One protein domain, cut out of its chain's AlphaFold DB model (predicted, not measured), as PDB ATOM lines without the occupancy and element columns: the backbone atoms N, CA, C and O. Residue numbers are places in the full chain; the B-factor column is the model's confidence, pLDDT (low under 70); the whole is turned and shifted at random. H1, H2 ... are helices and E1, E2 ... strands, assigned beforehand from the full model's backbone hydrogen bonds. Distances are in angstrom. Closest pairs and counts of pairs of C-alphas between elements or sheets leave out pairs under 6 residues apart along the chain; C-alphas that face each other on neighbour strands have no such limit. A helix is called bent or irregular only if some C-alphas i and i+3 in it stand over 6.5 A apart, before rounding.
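This is residues 9 to 144 of the 146 residues of an uncharacterized protein of Actinobacteria bacterium (UniProt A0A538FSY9). Two helical hairpins, H1 with H2 and H5 with H6, meet at a corner near the beginnings of H1 and H5 and open as a V; H3 lies between its arms, across the open end. A two-stranded antiparallel ribbon of E1 and E2 runs down one side, E1 packed on H5 and E2 beside the second half of H2, while short H4 sits at the far end from the ribbon. The printed part has 136 residues, with six named helices and two named strands in the order E1, H1, H2, E2, H3, H4, H5, H6, and its class is mostly helix. It is compact, with a radius of gyration of the C-alphas of 14.5 A, and rounded, spanning 37 by 35 by 28 A.

E1, residues 9 to 15, and E2, residues 68 to 75, are antiparallel neighbours, with 170 degrees between their directions. N 11 and O 71, 2.9 A apart, and N 73 and O 9, 2.8 A apart, are within hydrogen-bond range. The closest C-alphas of E1 and H5, residues 108 to 126, are those of Val 9 and Ala 124, 5.5 A apart. The closest of E2 and H2, residues 46 to 65, are those of Ala 63 and Phe 69, 5.4 A apart. H1, residues 16 to 35, touches H2 at a shallow tilt of 24 degrees, opposite ways, a helical hairpin; the closest C-alphas, of Ser 16 and Ala 63, are 4.8 A apart. With residues 18 to 23 alone, H1 touches H5, about perpendicular at 81 degrees; the closest C-alphas, of Trp 22 and Gly 110, are 4.4 A apart. H5 and H6, residues 132 to 143, touch as a helical hairpin at a shallow tilt of 15 degrees, opposite ways; the closest C-alphas, of Ala 126 and Gly 132, are 5.0 A apart. H3, residues 77 to 91, touches H2, about perpendicular at 85 degrees; the closest C-alphas, of Ala 48 and Leu 83, are 6.4 A apart. H3 and H6 are near each other, with 10 pairs of C-alphas within 10 A. H4, residues 95 to 100, is close to H1 but not clearly touching: the closest C-alphas, of Ile 29 and Met 98, are 7.9 A apart. Each O i to N i+4 pair is within hydrogen-bond range in H2, H3, H4 and H6, against 14 of 16 in H1 and 13 of 15 in H5.

E1 begins at C-alpha 9 (86.341, 187.694, 200.862) and spans 17.9 A; E2 spans 22.8 A. H1 spans 28.1 A, H2 28.5 A, H3 20.7 A, H5 27.3 A and H6 15.5 A, the last ending at C-alpha 143 (101.547, 191.216, 209.712). H1 and H5 are only just irregular: C-alphas 18 and 21 are 6.8 A apart, and C-alphas 109 and 112 are 6.9 A apart.

The two C-alphas farthest apart, of Gly 102 and Ser 129, are 39.9 A apart. The printed part has no cut and no long link. The mean pLDDT of the printed part is 93.6, and residue 144 is under 70.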
ATOM      1  N   VAL A   9      85.246 186.720 200.904       94.56
ATOM      2  CA  VAL A   9      86.341 187.694 200.862       94.56
ATOM      3  C   VAL A   9      85.912 188.873 200.002       94.56
ATOM      4  O   VAL A   9      85.335 188.688 198.931       94.56
ATOM      5  N   GLU A  10      86.178 190.083 200.472       96.38
ATOM      6  CA  GLU A  10      85.930 191.315 199.732       96.38
ATOM      7  C   GLU A  10      87.204 192.156 199.727       96.38
ATOM      8  O   GLU A  10      87.733 192.492 200.779       96.38
ATOM      9  N   VAL A  11      87.709 192.454 198.531       96.44
ATOM     10  CA  VAL A  11      88.965 193.178 198.319       96.44
ATOM     11  C   VAL A  11      88.656 194.447 197.546       96.44
ATOM     12  O   VAL A  11      88.043 194.405 196.478       96.44
ATOM     13  N   GLY A  12      89.115 195.579 198.065       94.50
ATOM     14  CA  GLY A  12      88.838 196.887 197.489       94.50
ATOM     15  C   GLY A  12      87.743 197.664 198.224       94.50
ATOM     16  O   GLY A  12      87.219 197.198 199.234       94.50
ATOM     17  N   PRO A  13      87.403 198.868 197.737       96.19
ATOM     18  CA  PRO A  13      87.905 199.481 196.502       96.19
ATOM     19  C   PRO A  13      89.371 199.941 196.597       96.19
ATOM     20  O   PRO A  13      89.779 200.527 197.600       96.19
ATOM     21  N   LEU A  14      90.157 199.710 195.539       95.62
ATOM     22  CA  LEU A  14      91.555 200.155 195.395       95.62
ATOM     23  C   LEU A  14      91.822 200.640 193.959       95.62
ATOM     24  O   LEU A  14      91.136 200.191 193.045       95.62
ATOM     25  N   PRO A  15      92.826 201.500 193.712       96.12
ATOM     26  CA  PRO A  15      93.282 201.782 192.350       96.12
ATOM     27  C   PRO A  15      93.794 200.504 191.669       96.12
ATOM     28  O   PRO A  15      94.660 199.824 192.222       96.12
ATOM     29  N   SER A  16      93.311 200.187 190.466       96.12
ATOM     30  CA  SER A  16      93.742 198.983 189.732       96.12
ATOM     31  C   SER A  16      95.233 198.987 189.401       96.12
ATOM     32  O   SER A  16      95.867 197.933 189.388       96.12
ATOM     33  N   GLU A  17      95.833 200.169 189.232       95.12
ATOM     34  CA  GLU A  17      97.281 200.325 189.044       95.12
ATOM     35  C   GLU A  17      98.113 199.708 190.181       95.12
ATOM     36  O   GLU A  17      99.236 199.272 189.944       95.12
ATOM     37  N   ALA A  18      97.561 199.614 191.398       92.44
ATOM     38  CA  ALA A  18      98.225 198.962 192.524       92.44
ATOM     39  C   ALA A  18      98.169 197.426 192.428       92.44
ATOM     40  O   ALA A  18      99.035 196.746 192.974       92.44
ATOM     41  N   ALA A  19      97.165 196.871 191.740       95.44
ATOM     42  CA  ALA A  19      96.965 195.430 191.595       95.44
ATOM     43  C   ALA A  19      97.826 194.824 190.479       95.44
ATOM     44  O   ALA A  19      98.382 193.736 190.640       95.44
ATOM     45  N   LEU A  20      97.967 195.536 189.355       96.38
ATOM     46  CA  LEU A  20      98.592 195.015 188.133       96.38
ATOM     47  C   LEU A  20     100.022 194.466 188.329       96.38
ATOM     48  O   LEU A  20     100.285 193.356 187.845       96.38
ATOM     49  N   PRO A  21     100.952 195.154 189.030       96.25
ATOM     50  CA  PRO A  21     102.309 194.639 189.229       96.25
ATOM     51  C   PRO A  21     102.318 193.329 190.021       96.25
ATOM     52  O   PRO A  21     103.039 192.392 189.662       96.25
ATOM     53  N   TRP A  22     101.473 193.241 191.054       96.81
ATOM     54  CA  TRP A  22     101.371 192.054 191.896       96.81
ATOM     55  C   TRP A  22     100.757 190.888 191.123       96.81
ATOM     56  O   TRP A  22     101.376 189.832 191.030       96.81
ATOM     57  N   LEU A  23      99.604 191.095 190.479       97.75
ATOM     58  CA  LEU A  23      98.903 190.063 189.704       97.75
ATOM     59  C   LEU A  23      99.784 189.482 188.595       97.75
ATOM     60  O   LEU A  23      99.899 188.263 188.462       97.75
ATOM     61  N   THR A  24     100.475 190.344 187.845       97.19
ATOM     62  CA  THR A  24     101.376 189.918 186.765       97.19
ATOM     63  C   THR A  24     102.542 189.084 187.296       97.19
ATOM     64  O   THR A  24     102.922 188.079 186.689       97.19
ATOM     65  N   SER A  25     103.127 189.493 188.422       97.12
ATOM     66  CA  SER A  25     104.262 188.791 189.028       97.12
ATOM     67  C   SER A  25     103.826 187.443 189.603       97.12
ATOM     68  O   SER A  25     104.431 186.419 189.293       97.12
ATOM     69  N   THR A  26     102.720 187.417 190.349       97.88
ATOM     70  CA  THR A  26     102.169 186.200 190.956       97.88
ATOM     71  C   THR A  26     101.730 185.185 189.901       97.88
ATOM     72  O   THR A  26     102.027 184.000 190.048       97.88
ATOM     73  N   LEU A  27     101.127 185.619 188.786       98.06
ATOM     74  CA  LEU A  27     100.810 184.730 187.659       98.06
ATOM     75  C   LEU A  27     102.053 184.044 187.095       98.06
ATOM     76  O   LEU A  27     102.033 182.840 186.846       98.06
ATOM     77  N   ARG A  28     103.153 184.786 186.917       98.25
ATOM     78  CA  ARG A  28     104.420 184.213 186.435       98.25
ATOM     79  C   ARG A  28     104.989 183.200 187.421       98.25
ATOM     80  O   ARG A  28     105.466 182.159 186.987       98.25
ATOM     81  N   ILE A  29     104.911 183.485 188.722       98.12
ATOM     82  CA  ILE A  29     105.373 182.580 189.781       98.12
ATOM     83  C   ILE A  29     104.568 181.280 189.758       98.12
ATOM     84  O   ILE A  29     105.150 180.204 189.649       98.12
ATOM     85  N   VAL A  30     103.235 181.363 189.788       98.12
ATOM     86  CA  VAL A  30     102.359 180.181 189.761       98.12
ATOM     87  C   VAL A  30     102.563 179.376 188.474       98.12
ATOM     88  O   VAL A  30     102.675 178.150 188.533       98.12
ATOM     89  N   ALA A  31     102.692 180.045 187.325       97.94
ATOM     90  CA  ALA A  31     102.976 179.387 186.052       97.94
ATOM     91  C   ALA A  31     104.338 178.672 186.055       97.94
ATOM     92  O   ALA A  31     104.426 177.533 185.599       97.94
ATOM     93  N   ALA A  32     105.386 179.301 186.597       97.81
ATOM     94  CA  ALA A  32     106.714 178.699 186.700       97.81
ATOM     95  C   ALA A  32     106.712 177.471 187.619       97.81
ATOM     96  O   ALA A  32     107.276 176.440 187.259       97.81
ATOM     97  N   ILE A  33     106.024 177.545 188.761       97.44
ATOM     98  CA  ILE A  33     105.884 176.410 189.683       97.44
ATOM     99  C   ILE A  33     105.104 175.262 189.030       97.44
ATOM    100  O   ILE A  33     105.501 174.108 189.148       97.44
ATOM    101  N   SER A  34     104.020 175.564 188.309       97.00
ATOM    102  CA  SER A  34     103.228 174.545 187.605       97.00
ATOM    103  C   SER A  34     104.016 173.867 186.474       97.00
ATOM    104  O   SER A  34     103.864 172.667 186.234       97.00
ATOM    105  N   ALA A  35     104.878 174.623 185.785       97.12
ATOM    106  CA  ALA A  35     105.735 174.114 184.716       97.12
ATOM    107  C   ALA A  35     106.937 173.307 185.235       97.12
ATOM    108  O   ALA A  35     107.360 172.363 184.567       97.12
ATOM    109  N   HIS A  36     107.461 173.674 186.408       96.19
ATOM    110  CA  HIS A  36     108.678 173.116 186.996       96.19
ATOM    111  C   HIS A  36     108.500 172.752 188.483       96.19
ATOM    112  O   HIS A  36     109.201 173.297 189.347       96.19
ATOM    113  N   PRO A  37     107.571 171.837 188.823       95.00
ATOM    114  CA  PRO A  37     107.298 171.470 190.214       95.00
ATOM    115  C   PRO A  37     108.513 170.845 190.918       95.00
ATOM    116  O   PRO A  37     108.607 170.881 192.140       95.00
ATOM    117  N   GLU A  38     109.474 170.303 190.171       95.00
ATOM    118  CA  GLU A  38     110.727 169.756 190.695       95.00
ATOM    119  C   GLU A  38     111.696 170.812 191.251       95.00
ATOM    120  O   GLU A  38     112.646 170.456 191.950       95.00
ATOM    121  N   LEU A  39     111.494 172.097 190.935       94.62
ATOM    122  CA  LEU A  39     112.381 173.186 191.360       94.62
ATOM    123  C   LEU A  39     111.991 173.804 192.709       94.62
ATOM    124  O   LEU A  39     112.787 174.552 193.288       94.62
ATOM    125  N   VAL A  40     110.803 173.477 193.227       93.69
ATOM    126  CA  VAL A  40     110.327 173.915 194.544       93.69
ATOM    127  C   VAL A  40     110.542 172.835 195.604       93.69
ATOM    128  O   VAL A  40     110.458 171.639 195.345       93.69
ATOM    129  N   ARG A  41     110.810 173.254 196.847       93.06
ATOM    130  CA  ARG A  41     111.114 172.340 197.968       93.06
ATOM    131  C   ARG A  41     109.894 171.615 198.557       93.06
ATOM    132  O   ARG A  41     110.027 170.905 199.551       93.06
ATOM    133  N   PHE A  42     108.704 171.845 198.013       93.50
ATOM    134  CA  PHE A  42     107.447 171.281 198.491       93.50
ATOM    135  C   PHE A  42     106.537 170.942 197.316       93.50
ATOM    136  O   PHE A  42     106.541 171.620 196.295       93.50
ATOM    137  N   GLU A  43     105.721 169.909 197.489       93.75
ATOM    138  CA  GLU A  43     104.725 169.529 196.496       93.75
ATOM    139  C   GLU A  43     103.538 170.499 196.537       93.75
ATOM    140  O   GLU A  43     102.976 170.773 197.608       93.75
ATOM    141  N   ILE A  44     103.164 171.007 195.362       94.00
ATOM    142  CA  ILE A  44     101.901 171.705 195.135       94.00
ATOM    143  C   ILE A  44     101.096 170.869 194.137       94.00
ATOM    144  O   ILE A  44     101.569 170.659 193.018       94.00
ATOM    145  N   PRO A  45      99.894 170.393 194.506       94.50
ATOM    146  CA  PRO A  45      99.011 169.711 193.572       94.50
ATOM    147  C   PRO A  45      98.687 170.599 192.372       94.50
ATOM    148  O   PRO A  45      98.494 171.810 192.518       94.50
ATOM    149  N   ARG A  46      98.571 169.986 191.192       93.56
ATOM    150  CA  ARG A  46      98.223 170.696 189.953       93.56
ATOM    151  C   ARG A  46      96.918 171.470 190.112       93.56
ATOM    152  O   ARG A  46      96.846 172.626 189.710       93.56
ATOM    153  N   GLU A  47      95.943 170.866 190.777       93.81
ATOM    154  CA  GLU A  47      94.639 171.456 191.055       93.81
ATOM    155  C   GLU A  47      94.771 172.780 191.819       93.81
ATOM    156  O   GLU A  47      94.077 173.739 191.501       93.81
ATOM    157  N   ALA A  48      95.709 172.884 192.767       94.75
ATOM    158  CA  ALA A  48      95.941 174.130 193.492       94.75
ATOM    159  C   ALA A  48      96.551 175.209 192.583       94.75
ATOM    160  O   ALA A  48      96.110 176.357 192.624       94.75
ATOM    161  N   THR A  49      97.523 174.860 191.727       96.38
ATOM    162  CA  THR A  49      98.076 175.821 190.752       96.38
ATOM    163  C   THR A  49      97.049 176.260 189.710       96.38
ATOM    164  O   THR A  49      97.046 177.426 189.315       96.38
ATOM    165  N   ASP A  50      96.142 175.367 189.311       96.19
ATOM    166  CA  ASP A  50      95.060 175.672 188.374       96.19
ATOM    167  C   ASP A  50      94.047 176.633 189.014       96.19
ATOM    168  O   ASP A  50      93.683 177.640 188.404       96.19
ATOM    169  N   THR A  51      93.652 176.392 190.271       95.00
ATOM    170  CA  THR A  51      92.760 177.289 191.021       95.00
ATOM    171  C   THR A  51      93.392 178.661 191.267       95.00
ATOM    172  O   THR A  51      92.733 179.677 191.048       95.00
ATOM    173  N   PHE A  52      94.675 178.732 191.643       96.38
ATOM    174  CA  PHE A  52      95.375 180.019 191.740       96.38
ATOM    175  C   PHE A  52      95.375 180.763 190.409       96.38
ATOM    176  O   PHE A  52      95.046 181.944 190.365       96.38
ATOM    177  N   THR A  53      95.717 180.069 189.324       97.50
ATOM    178  CA  THR A  53      95.741 180.662 187.984       97.50
ATOM    179  C   THR A  53      94.366 181.204 187.606       97.50
ATOM    180  O   THR A  53      94.277 182.312 187.088       97.50
ATOM    181  N   HIS A  54      93.293 180.470 187.911       96.19
ATOM    182  CA  HIS A  54      91.927 180.913 187.650       96.19
ATOM    183  C   HIS A  54      91.595 182.237 188.353       96.19
ATOM    184  O   HIS A  54      91.221 183.193 187.676       96.19
ATOM    185  N   HIS A  55      91.798 182.325 189.672       95.62
ATOM    186  CA  HIS A  55      91.525 183.557 190.423       95.62
ATOM    187  C   HIS A  55      92.414 184.719 189.988       95.62
ATOM    188  O   HIS A  55      91.945 185.842 189.841       95.62
ATOM    189  N   LEU A  56      93.701 184.465 189.749       97.69
ATOM    190  CA  LEU A  56      94.630 185.512 189.338       97.69
ATOM    191  C   LEU A  56      94.291 186.077 187.954       97.69
ATOM    192  O   LEU A  56      94.435 187.278 187.745       97.69
ATOM    193  N   LEU A  57      93.829 185.238 187.020       98.12
ATOM    194  CA  LEU A  57      93.356 185.692 185.711       98.12
ATOM    195  C   LEU A  57      92.040 186.470 185.818       98.12
ATOM    196  O   LEU A  57      91.899 187.490 185.153       98.12
ATOM    197  N   GLU A  58      91.108 186.031 186.668       96.94
ATOM    198  CA  GLU A  58      89.874 186.775 186.961       96.94
ATOM    199  C   GLU A  58      90.192 188.168 187.524       96.94
ATOM    200  O   GLU A  58      89.672 189.177 187.053       96.94
ATOM    201  N   TRP A  59      91.087 188.248 188.510       97.75
ATOM    202  CA  TRP A  59      91.487 189.521 189.106       97.75
ATOM    203  C   TRP A  59      92.253 190.407 188.128       97.75
ATOM    204  O   TRP A  59      92.088 191.626 188.158       97.75
ATOM    205  N   LEU A  60      93.070 189.822 187.250       97.75
ATOM    206  CA  LEU A  60      93.761 190.579 186.212       97.75
ATOM    207  C   LEU A  60      92.766 191.210 185.233       97.75
ATOM    208  O   LEU A  60      92.868 192.405 184.983       97.75
ATOM    209  N   ASP A  61      91.764 190.460 184.769       97.62
ATOM    210  CA  ASP A  61      90.704 190.981 183.890       97.62
ATOM    211  C   ASP A  61      89.922 192.134 184.553       97.62
ATOM    212  O   ASP A  61      89.654 193.169 183.936       97.62
ATOM    213  N   LEU A  62      89.627 192.022 185.853       97.00
ATOM    214  CA  LEU A  62      88.993 193.100 186.622       97.00
ATOM    215  C   LEU A  62      89.883 194.345 186.747       97.00
ATOM    216  O   LEU A  62      89.395 195.467 186.606       97.00
ATOM    217  N   ALA A  63      91.180 194.162 187.000       97.06
ATOM    218  CA  ALA A  63      92.130 195.265 187.108       97.06
ATOM    219  C   ALA A  63      92.383 195.955 185.754       97.06
ATOM    220  O   ALA A  63      92.610 197.161 185.714       97.06
ATOM    221  N   GLU A  64      92.341 195.214 184.646       97.50
ATOM    222  CA  GLU A  64      92.536 195.756 183.295       97.50
ATOM    223  C   GLU A  64      91.283 196.456 182.742       97.50
ATOM    224  O   GLU A  64      91.394 197.344 181.895       97.50
ATOM    225  N   SER A  65      90.088 196.089 183.217       96.75
ATOM    226  CA  SER A  65      88.809 196.607 182.707       96.75
ATOM    227  C   SER A  65      88.269 197.845 183.438       96.75
ATOM    228  O   SER A  65      87.304 198.457 182.970       96.75
ATOM    229  N   SER A  66      88.872 198.241 184.563       96.44
ATOM    230  CA  SER A  66      88.414 199.345 185.418       96.44
ATOM    231  C   SER A  66      89.588 200.067 186.077       96.44
ATOM    232  O   SER A  66      90.559 199.430 186.466       96.44
ATOM    233  N   ASP A  67      89.473 201.381 186.301       97.00
ATOM    234  CA  ASP A  67      90.452 202.155 187.090       97.00
ATOM    235  C   ASP A  67      90.415 201.800 188.589       97.00
ATOM    236  O   ASP A  67      91.371 202.048 189.330       97.00
ATOM    237  N   VAL A  68      89.296 201.228 189.047       97.44
ATOM    238  CA  VAL A  68      89.080 200.796 190.430       97.44
ATOM    239  C   VAL A  68      88.903 199.285 190.463       97.44
ATOM    240  O   VAL A  68      87.958 198.753 189.876       97.44
ATOM    241  N   PHE A  69      89.769 198.619 191.217       97.44
ATOM    242  CA  PHE A  69      89.657 197.212 191.543       97.44
ATOM    243  C   PHE A  69      88.710 197.033 192.731       97.44
ATOM    244  O   PHE A  69      88.925 197.585 193.816       97.44
ATOM    245  N   HIS A  70      87.671 196.229 192.531       97.69
ATOM    246  CA  HIS A  70      86.795 195.734 193.586       97.69
ATOM    247  C   HIS A  70      86.387 194.312 193.234       97.69
ATOM    248  O   HIS A  70      85.835 194.065 192.162       97.69
ATOM    249  N   TRP A  71      86.680 193.378 194.129       96.69
ATOM    250  CA  TRP A  71      86.362 191.973 193.941       96.69
ATOM    251  C   TRP A  71      85.709 191.397 195.185       96.69
ATOM    252  O   TRP A  71      86.017 191.758 196.320       96.69
ATOM    253  N   VAL A  72      84.796 190.468 194.941       96.69
ATOM    254  CA  VAL A  72      84.037 189.779 195.964       96.69
ATOM    255  C   VAL A  72      84.007 188.299 195.615       96.69
ATOM    256  O   VAL A  72      83.330 187.894 194.672       96.69
ATOM    257  N   GLY A  73      84.677 187.495 196.430       93.38
ATOM    258  CA  GLY A  73      84.717 186.047 196.297       93.38
ATOM    259  C   GLY A  73      83.927 185.320 197.365       93.38
ATOM    260  O   GLY A  73      83.628 185.843 198.445       93.38
ATOM    261  N   LYS A  74      83.602 184.072 197.055       93.50
ATOM    262  CA  LYS A  74      83.049 183.109 197.998       93.50
ATOM    263  C   LYS A  74      83.721 181.777 197.750       93.50
ATOM    264  O   LYS A  74      83.595 181.255 196.651       93.50
ATOM    265  N   GLU A  75      84.349 181.233 198.779       90.94
ATOM    266  CA  GLU A  75      84.969 179.918 198.712       90.94
ATOM    267  C   GLU A  75      84.457 179.002 199.807       90.94
ATOM    268  O   GLU A  75      84.061 179.442 200.896       90.94
ATOM    269  N   ASP A  76      84.450 177.704 199.517       90.25
ATOM    270  CA  ASP A  76      84.199 176.735 200.565       90.25
ATOM    271  C   ASP A  76      85.394 176.695 201.545       90.25
ATOM    272  O   ASP A  76      86.551 176.865 201.146       90.25
ATOM    273  N   PRO A  77      85.141 176.476 202.844       88.75
ATOM    274  CA  PRO A  77      86.169 176.413 203.873       88.75
ATOM    275  C   PRO A  77      87.333 175.462 203.563       88.75
ATOM    276  O   PRO A  77      88.497 175.789 203.805       88.75
ATOM    277  N   ALA A  78      87.047 174.265 203.050       88.50
ATOM    278  CA  ALA A  78      88.085 173.265 202.830       88.50
ATOM    279  C   ALA A  78      89.036 173.713 201.712       88.50
ATOM    280  O   ALA A  78      90.257 173.646 201.886       88.50
ATOM    281  N   THR A  79      88.481 174.244 200.623       89.94
ATOM    282  CA  THR A  79      89.232 174.826 199.508       89.94
ATOM    283  C   THR A  79      90.021 176.050 199.956       89.94
ATOM    284  O   THR A  79      91.231 176.092 199.739       89.94
ATOM    285  N   ALA A  80      89.401 176.992 200.677       91.31
ATOM    286  CA  ALA A  80      90.091 178.172 201.202       91.31
ATOM    287  C   ALA A  80      91.301 177.783 202.070       91.31
ATOM    288  O   ALA A  80      92.406 178.288 201.872       91.31
ATOM    289  N   ARG A  81      91.134 176.817 202.984       91.31
ATOM    290  CA  ARG A  81      92.229 176.301 203.821       91.31
ATOM    291  C   ARG A  81      93.362 175.704 202.991       91.31
ATOM    292  O   ARG A  81      94.534 175.947 203.288       91.31
ATOM    293  N   ALA A  82      93.019 174.895 201.991       91.56
ATOM    294  CA  ALA A  82      93.997 174.248 201.131       91.56
ATOM    295  C   ALA A  82      94.799 175.288 200.337       91.56
ATOM    296  O   ALA A  82      96.029 175.272 200.390       91.56
ATOM    297  N   LEU A  83      94.120 176.236 199.684       93.94
ATOM    298  CA  LEU A  83      94.764 177.306 198.921       93.94
ATOM    299  C   LEU A  83      95.694 178.141 199.802       93.94
ATOM    300  O   LEU A  83      96.857 178.322 199.460       93.94
ATOM    301  N   LEU A  84      95.244 178.572 200.980       94.00
ATOM    302  CA  LEU A  84      96.074 179.381 201.880       94.00
ATOM    303  C   LEU A  84      97.316 178.637 202.368       94.00
ATOM    304  O   LEU A  84      98.388 179.229 202.467       94.00
ATOM    305  N   THR A  85      97.203 177.327 202.596       93.69
ATOM    306  CA  THR A  85      98.355 176.492 202.959       93.69
ATOM    307  C   THR A  85      99.424 176.519 201.866       93.69
ATOM    308  O   THR A  85     100.613 176.625 202.166       93.69
ATOM    309  N   TYR A  86      99.025 176.428 200.594       95.50
ATOM    310  CA  TYR A  86      99.972 176.484 199.481       95.50
ATOM    311  C   TYR A  86     100.490 177.896 199.232       95.50
ATOM    312  O   TYR A  86     101.680 178.046 198.970       95.50
ATOM    313  N   TRP A  87      99.651 178.921 199.378       95.25
ATOM    314  CA  TRP A  87     100.086 180.306 199.230       95.25
ATOM    315  C   TRP A  87     101.169 180.640 200.251       95.25
ATOM    316  O   TRP A  87     102.249 181.058 199.851       95.25
ATOM    317  N   VAL A  88     100.963 180.349 201.537       94.25
ATOM    318  CA  VAL A  88     101.988 180.575 202.574       94.25
ATOM    319  C   VAL A  88     103.313 179.896 202.219       94.25
ATOM    320  O   VAL A  88     104.376 180.469 202.426       94.25
ATOM    321  N   ARG A  89     103.281 178.686 201.650       94.44
ATOM    322  CA  ARG A  89     104.509 177.998 201.221       94.44
ATOM    323  C   ARG A  89     105.187 178.692 200.043       94.44
ATOM    324  O   ARG A  89     106.412 178.786 200.044       94.44
ATOM    325  N   ILE A  90     104.409 179.162 199.064       95.12
ATOM    326  CA  ILE A  90     104.918 179.959 197.939       95.12
ATOM    327  C   ILE A  90     105.569 181.232 198.479       95.12
ATOM    328  O   ILE A  90     106.716 181.492 198.156       95.12
ATOM    329  N   ASP A  91     104.896 181.955 199.369       93.50
ATOM    330  CA  ASP A  91     105.358 183.214 199.975       93.50
ATOM    331  C   ASP A  91     106.635 183.056 200.830       93.50
ATOM    332  O   ASP A  91     107.339 184.018 201.117       93.50
ATOM    333  N   GLN A  92     106.977 181.822 201.216       93.12
ATOM    334  CA  GLN A  92     108.200 181.477 201.951       93.12
ATOM    335  C   GLN A  92     109.376 181.059 201.053       93.12
ATOM    336  O   GLN A  92     110.413 180.617 201.573       93.12
ATOM    337  N   LEU A  93     109.225 181.111 199.727       95.00
ATOM    338  CA  LEU A  93     110.340 180.876 198.813       95.00
ATOM    339  C   LEU A  93     111.408 181.966 198.998       95.00
ATOM    340  O   LEU A  93     111.123 183.135 199.231       95.00
ATOM    341  N   SER A  94     112.671 181.573 198.919       94.69
ATOM    342  CA  SER A  94     113.804 182.499 198.935       94.69
ATOM    343  C   SER A  94     114.047 183.113 197.556       94.69
ATOM    344  O   SER A  94     113.698 182.519 196.536       94.69
ATOM    345  N   ASP A  95     114.745 184.249 197.497       95.88
ATOM    346  CA  ASP A  95     115.172 184.856 196.224       95.88
ATOM    347  C   ASP A  95     116.000 183.895 195.355       95.88
ATOM    348  O   ASP A  95     115.935 183.938 194.129       95.88
ATOM    349  N   GLU A  96     116.760 182.989 195.978       95.62
ATOM    350  CA  GLU A  96     117.500 181.943 195.268       95.62
ATOM    351  C   GLU A  96     116.552 180.936 194.596       95.62
ATOM    352  O   GLU A  96     116.753 180.567 193.438       95.62
ATOM    353  N   GLU A  97     115.501 180.503 195.299       95.81
ATOM    354  CA  GLU A  97     114.466 179.621 194.744       95.81
ATOM    355  C   GLU A  97     113.699 180.312 193.610       95.81
ATOM    356  O   GLU A  97     113.476 179.707 192.561       95.81
ATOM    357  N   MET A  98     113.381 181.598 193.768       97.12
ATOM    358  CA  MET A  98     112.756 182.417 192.724       97.12
ATOM    359  C   MET A  98     113.658 182.547 191.493       97.12
ATOM    360  O   MET A  98     113.211 182.346 190.362       97.12
ATOM    361  N   GLY A  99     114.955 182.776 191.711       96.62
ATOM    362  CA  GLY A  99     115.963 182.815 190.656       96.62
ATOM    363  C   GLY A  99     116.085 181.490 189.899       96.62
ATOM    364  O   GLY A  99     116.192 181.500 188.673       96.62
ATOM    365  N   ARG A 100     116.000 180.345 190.594       96.19
ATOM    366  CA  ARG A 100     115.967 179.013 189.958       96.19
ATOM    367  C   ARG A 100     114.739 178.816 189.069       96.19
ATOM    368  O   ARG A 100     114.859 178.192 188.020       96.19
ATOM    369  N   LEU A 101     113.596 179.373 189.462       96.50
ATOM    370  CA  LEU A 101     112.360 179.373 188.673       96.50
ATOM    371  C   LEU A 101     112.367 180.405 187.527       96.50
ATOM    372  O   LEU A 101     111.452 180.413 186.705       96.50
ATOM    373  N   GLY A 102     113.374 181.284 187.456       97.62
ATOM    374  CA  GLY A 102     113.450 182.346 186.449       97.62
ATOM    375  C   GLY A 102     112.422 183.465 186.651       97.62
ATOM    376  O   GLY A 102     112.076 184.160 185.694       97.62
ATOM    377  N   VAL A 103     111.926 183.639 187.878       97.62
ATOM    378  CA  VAL A 103     110.931 184.652 188.256       97.62
ATOM    379  C   VAL A 103     111.452 185.527 189.397       97.62
ATOM    380  O   VAL A 103     112.486 185.248 189.999       97.62
ATOM    381  N   ALA A 104     110.741 186.611 189.687       95.50
ATOM    382  CA  ALA A 104     111.047 187.513 190.789       95.50
ATOM    383  C   ALA A 104     109.759 187.896 191.521       95.50
ATOM    384  O   ALA A 104     108.671 187.842 190.939       95.50
ATOM    385  N   TRP A 105     109.902 188.297 192.783       95.31
ATOM    386  CA  TRP A 105     108.818 188.902 193.549       95.31
ATOM    387  C   TRP A 105     108.285 190.167 192.876       95.31
ATOM    388  O   TRP A 105     108.971 190.801 192.068       95.31
ATOM    389  N   SER A 106     107.050 190.535 193.225       93.62
ATOM    390  CA  SER A 106     106.460 191.793 192.770       93.62
ATOM    391  C   SER A 106     107.344 192.978 193.151       93.62
ATOM    392  O   SER A 106     107.947 193.007 194.224       93.62
ATOM    393  N   SER A 107     107.359 193.994 192.293       89.62
ATOM    394  CA  SER A 107     107.944 195.284 192.640       89.62
ATOM    395  C   SER A 107     107.165 195.947 193.796       89.62
ATOM    396  O   SER A 107     106.004 195.579 194.038       89.62
ATOM    397  N   PRO A 108     107.767 196.921 194.512       89.69
ATOM    398  CA  PRO A 108     107.139 197.577 195.662       89.69
ATOM    399  C   PRO A 108     105.771 198.209 195.372       89.69
ATOM    400  O   PRO A 108     104.936 198.308 196.266       89.69
ATOM    401  N   GLU A 109     105.507 198.606 194.126       89.12
ATOM    402  CA  GLU A 109     104.221 199.162 193.695       89.12
ATOM    403  C   GLU A 109     103.055 198.180 193.904       89.12
ATOM    404  O   GLU A 109     101.945 198.609 194.213       89.12
ATOM    405  N   GLY A 110     103.309 196.868 193.806       90.56
ATOM    406  CA  GLY A 110     102.307 195.825 194.049       90.56
ATOM    407  C   GLY A 110     102.044 195.524 195.530       90.56
ATOM    408  O   GLY A 110     101.098 194.804 195.852       90.56
ATOM    409  N   TYR A 111     102.850 196.066 196.450       90.69
ATOM    410  CA  TYR A 111     102.765 195.727 197.874       90.69
ATOM    411  C   TYR A 111     101.443 196.171 198.507       90.69
ATOM    412  O   TYR A 111     100.840 195.418 199.264       90.69
ATOM    413  N   ARG A 112     100.915 197.337 198.113       91.12
ATOM    414  CA  ARG A 112      99.621 197.826 198.621       91.12
ATOM    415  C   ARG A 112      98.465 196.880 198.308       91.12
ATOM    416  O   ARG A 112      97.548 196.740 199.112       91.12
ATOM    417  N   PHE A 113      98.485 196.253 197.131       95.12
ATOM    418  CA  PHE A 113      97.465 195.274 196.771       95.12
ATOM    419  C   PHE A 113      97.619 193.992 197.586       95.12
ATOM    420  O   PHE A 113      96.629 193.478 198.096       95.12
ATOM    421  N   PHE A 114      98.855 193.519 197.768       94.31
ATOM    422  CA  PHE A 114      99.148 192.373 198.628       94.31
ATOM    423  C   PHE A 114      98.665 192.582 200.071       94.31
ATOM    424  O   PHE A 114      97.980 191.713 200.610       94.31
ATOM    425  N   GLU A 115      98.958 193.733 200.681       94.12
ATOM    426  CA  GLU A 115      98.501 194.076 202.036       94.12
ATOM    427  C   GLU A 115      96.972 194.074 202.133       94.12
ATOM    428  O   GLU A 115      96.396 193.455 203.027       94.12
ATOM    429  N   ALA A 116      96.291 194.728 201.189       95.75
ATOM    430  CA  ALA A 116      94.835 194.791 201.204       95.75
ATOM    431  C   ALA A 116      94.187 193.413 200.994       95.75
ATOM    432  O   ALA A 116      93.198 193.086 201.650       95.75
ATOM    433  N   LEU A 117      94.753 192.595 200.108       95.75
ATOM    434  CA  LEU A 117      94.283 191.244 199.829       95.75
ATOM    435  C   LEU A 117      94.475 190.316 201.036       95.75
ATOM    436  O   LEU A 117      93.539 189.628 201.438       95.75
ATOM    437  N   THR A 118      95.663 190.316 201.640       95.06
ATOM    438  CA  THR A 118      95.954 189.494 202.824       95.06
ATOM    439  C   THR A 118      95.137 189.934 204.038       95.06
ATOM    440  O   THR A 118      94.593 189.073 204.729       95.06
ATOM    441  N   SER A 119      94.947 191.243 204.250       94.62
ATOM    442  CA  SER A 119      94.049 191.769 205.289       94.62
ATOM    443  C   SER A 119      92.610 191.299 205.078       94.62
ATOM    444  O   SER A 119      92.015 190.737 205.991       94.62
ATOM    445  N   ALA A 120      92.070 191.448 203.864       94.81
ATOM    446  CA  ALA A 120      90.710 191.019 203.542       94.81
ATOM    447  C   ALA A 120      90.496 189.511 203.753       94.81
ATOM    448  O   ALA A 120      89.437 189.086 204.215       94.81
ATOM    449  N   ILE A 121      91.501 188.693 203.429       94.00
ATOM    450  CA  ILE A 121      91.479 187.250 203.687       94.00
ATOM    451  C   ILE A 121      91.474 186.975 205.194       94.00
ATOM    452  O   ILE A 121      90.655 186.181 205.656       94.00
ATOM    453  N   ILE A 122      92.362 187.610 205.964       93.81
ATOM    454  CA  ILE A 122      92.438 187.421 207.421       93.81
ATOM    455  C   ILE A 122      91.109 187.804 208.081       93.81
ATOM    456  O   ILE A 122      90.598 187.023 208.885       93.81
ATOM    457  N   ASP A 123      90.527 188.944 207.705       92.56
ATOM    458  CA  ASP A 123      89.251 189.422 208.243       92.56
ATOM    459  C   ASP A 123      88.108 188.444 207.915       92.56
ATOM    460  O   ASP A 123      87.377 188.007 208.806       92.56
ATOM    461  N   ALA A 124      88.014 187.994 206.658       91.88
ATOM    462  CA  ALA A 124      87.014 187.014 206.228       91.88
ATOM    463  C   ALA A 124      87.116 185.673 206.979       91.88
ATOM    464  O   ALA A 124      86.107 185.022 207.281       91.88
ATOM    465  N   LEU A 125      88.340 185.238 207.282       90.88
ATOM    466  CA  LEU A 125      88.589 184.035 208.072       90.88
ATOM    467  C   LEU A 125      88.259 184.245 209.551       90.88
ATOM    468  O   LEU A 125      87.691 183.348 210.167       90.88
ATOM    469  N   ALA A 126      88.588 185.402 210.126       89.56
ATOM    470  CA  ALA A 126      88.292 185.714 211.523       89.56
ATOM    471  C   ALA A 126      86.780 185.711 211.807       89.56
ATOM    472  O   ALA A 126      86.352 185.223 212.856       89.56
ATOM    473  N   ASP A 127      85.975 186.156 210.838       87.25
ATOM    474  CA  ASP A 127      84.509 186.134 210.901       87.25
ATOM    475  C   ASP A 127      83.904 184.725 210.756       87.25
ATOM    476  O   ASP A 127      82.717 184.506 211.020       87.25
ATOM    477  N   THR A 128      84.715 183.734 210.377       83.81
ATOM    478  CA  THR A 128      84.285 182.349 210.209       83.81
ATOM    479  C   THR A 128      84.777 181.502 211.389       83.81
ATOM    480  O   THR A 128      85.968 181.249 211.552       83.81
ATOM    481  N   SER A 129      83.854 181.010 212.224       76.69
ATOM    482  CA  SER A 129      84.161 180.401 213.536       76.69
ATOM    483  C   SER A 129      85.162 179.233 213.522       76.69
ATOM    484  O   SER A 129      85.837 178.994 214.522       76.69
ATOM    485  N   GLU A 130      85.295 178.516 212.405       82.56
ATOM    486  CA  GLU A 130      86.236 177.399 212.230       82.56
ATOM    487  C   GLU A 130      87.673 177.824 211.857       82.56
ATOM    488  O   GLU A 130      88.588 176.992 211.833       82.56
ATOM    489  N   PHE A 131      87.895 179.113 211.579       87.50
ATOM    490  CA  PHE A 131      89.157 179.646 211.065       87.50
ATOM    491  C   PHE A 131      89.909 180.579 212.006       87.50
ATOM    492  O   PHE A 131      91.018 180.973 211.660       87.50
ATOM    493  N   GLY A 132      89.408 180.860 213.212       85.94
ATOM    494  CA  GLY A 132      90.062 181.805 214.129       85.94
ATOM    495  C   GLY A 132      91.552 181.518 214.388       85.94
ATOM    496  O   GLY A 132      92.364 182.439 214.402       85.94
ATOM    497  N   ALA A 133      91.943 180.244 214.514       87.25
ATOM    498  CA  ALA A 133      93.353 179.868 214.675       87.25
ATOM    499  C   ALA A 133      94.192 180.114 213.407       87.25
ATOM    500  O   ALA A 133      95.320 180.587 213.511       87.25
ATOM    501  N   LEU A 134      93.634 179.833 212.222       87.50
ATOM    502  CA  LEU A 134      94.308 180.079 210.943       87.50
ATOM    503  C   LEU A 134      94.441 181.584 210.675       87.50
ATOM    504  O   LEU A 134      95.499 182.033 210.258       87.50
ATOM    505  N   ALA A 135      93.401 182.371 210.964       89.62
ATOM    506  CA  ALA A 135      93.441 183.827 210.845       89.62
ATOM    507  C   ALA A 135      94.541 184.434 211.734       89.62
ATOM    508  O   ALA A 135      95.309 185.282 211.283       89.62
ATOM    509  N   ALA A 136      94.671 183.952 212.977       89.38
ATOM    510  CA  ALA A 136      95.732 184.384 213.885       89.38
ATOM    511  C   ALA A 136      97.136 184.005 213.377       89.38
ATOM    512  O   ALA A 136      98.047 184.826 213.449       89.38
ATOM    513  N   GLU A 137      97.314 182.793 212.844       90.31
ATOM    514  CA  GLU A 137      98.579 182.347 212.246       90.31
ATOM    515  C   GLU A 137      98.967 183.208 211.035       90.31
ATOM    516  O   GLU A 137     100.076 183.738 210.986       90.31
ATOM    517  N   LEU A 138      98.039 183.417 210.100       90.69
ATOM    518  CA  LEU A 138      98.261 184.245 208.912       90.69
ATOM    519  C   LEU A 138      98.565 185.701 209.276       90.69
ATOM    520  O   LEU A 138      99.438 186.310 208.669       90.69
ATOM    521  N   SER A 139      97.919 186.239 210.313       90.19
ATOM    522  CA  SER A 139      98.230 187.573 210.834       90.19
ATOM    523  C   SER A 139      99.666 187.680 211.362       90.19
ATOM    524  O   SER A 139     100.290 188.723 211.195       90.19
ATOM    525  N   GLN A 140     100.237 186.616 211.939       89.19
ATOM    526  CA  GLN A 140     101.652 186.612 212.333       89.19
ATOM    527  C   GLN A 140     102.595 186.508 211.128       89.19
ATOM    528  O   GLN A 140     103.640 187.154 211.120       89.19
ATOM    529  N   ILE A 141     102.228 185.713 210.117       88.44
ATOM    530  CA  ILE A 141     103.039 185.515 208.905       88.44
ATOM    531  C   ILE A 141     103.087 186.801 208.072       88.44
ATOM    532  O   ILE A 141     104.169 187.252 207.709       88.44
ATOM    533  N   TRP A 142     101.931 187.411 207.803       87.56
ATOM    534  CA  TRP A 142     101.815 188.567 206.910       87.56
ATOM    535  C   TRP A 142     101.853 189.920 207.628       87.56
ATOM    536  O   TRP A 142     102.255 190.910 207.029       87.56
ATOM    537  N   GLY A 143     101.499 189.982 208.916       73.31
ATOM    538  CA  GLY A 143     101.547 191.216 209.712       73.31
ATOM    539  C   GLY A 143     102.898 191.500 210.379       73.31
ATOM    540  O   GLY A 143     103.089 192.580 210.929       73.31
ATOM    541  N   GLY A 144     103.838 190.547 210.355       59.00
ATOM    542  CA  GLY A 144     105.149 190.662 211.009       59.00
ATOM    543  C   GLY A 144     106.218 191.430 210.220       59.00
ATOM    544  O   GLY A 144     107.326 191.604 210.724       59.00
TER     545      GLY A 144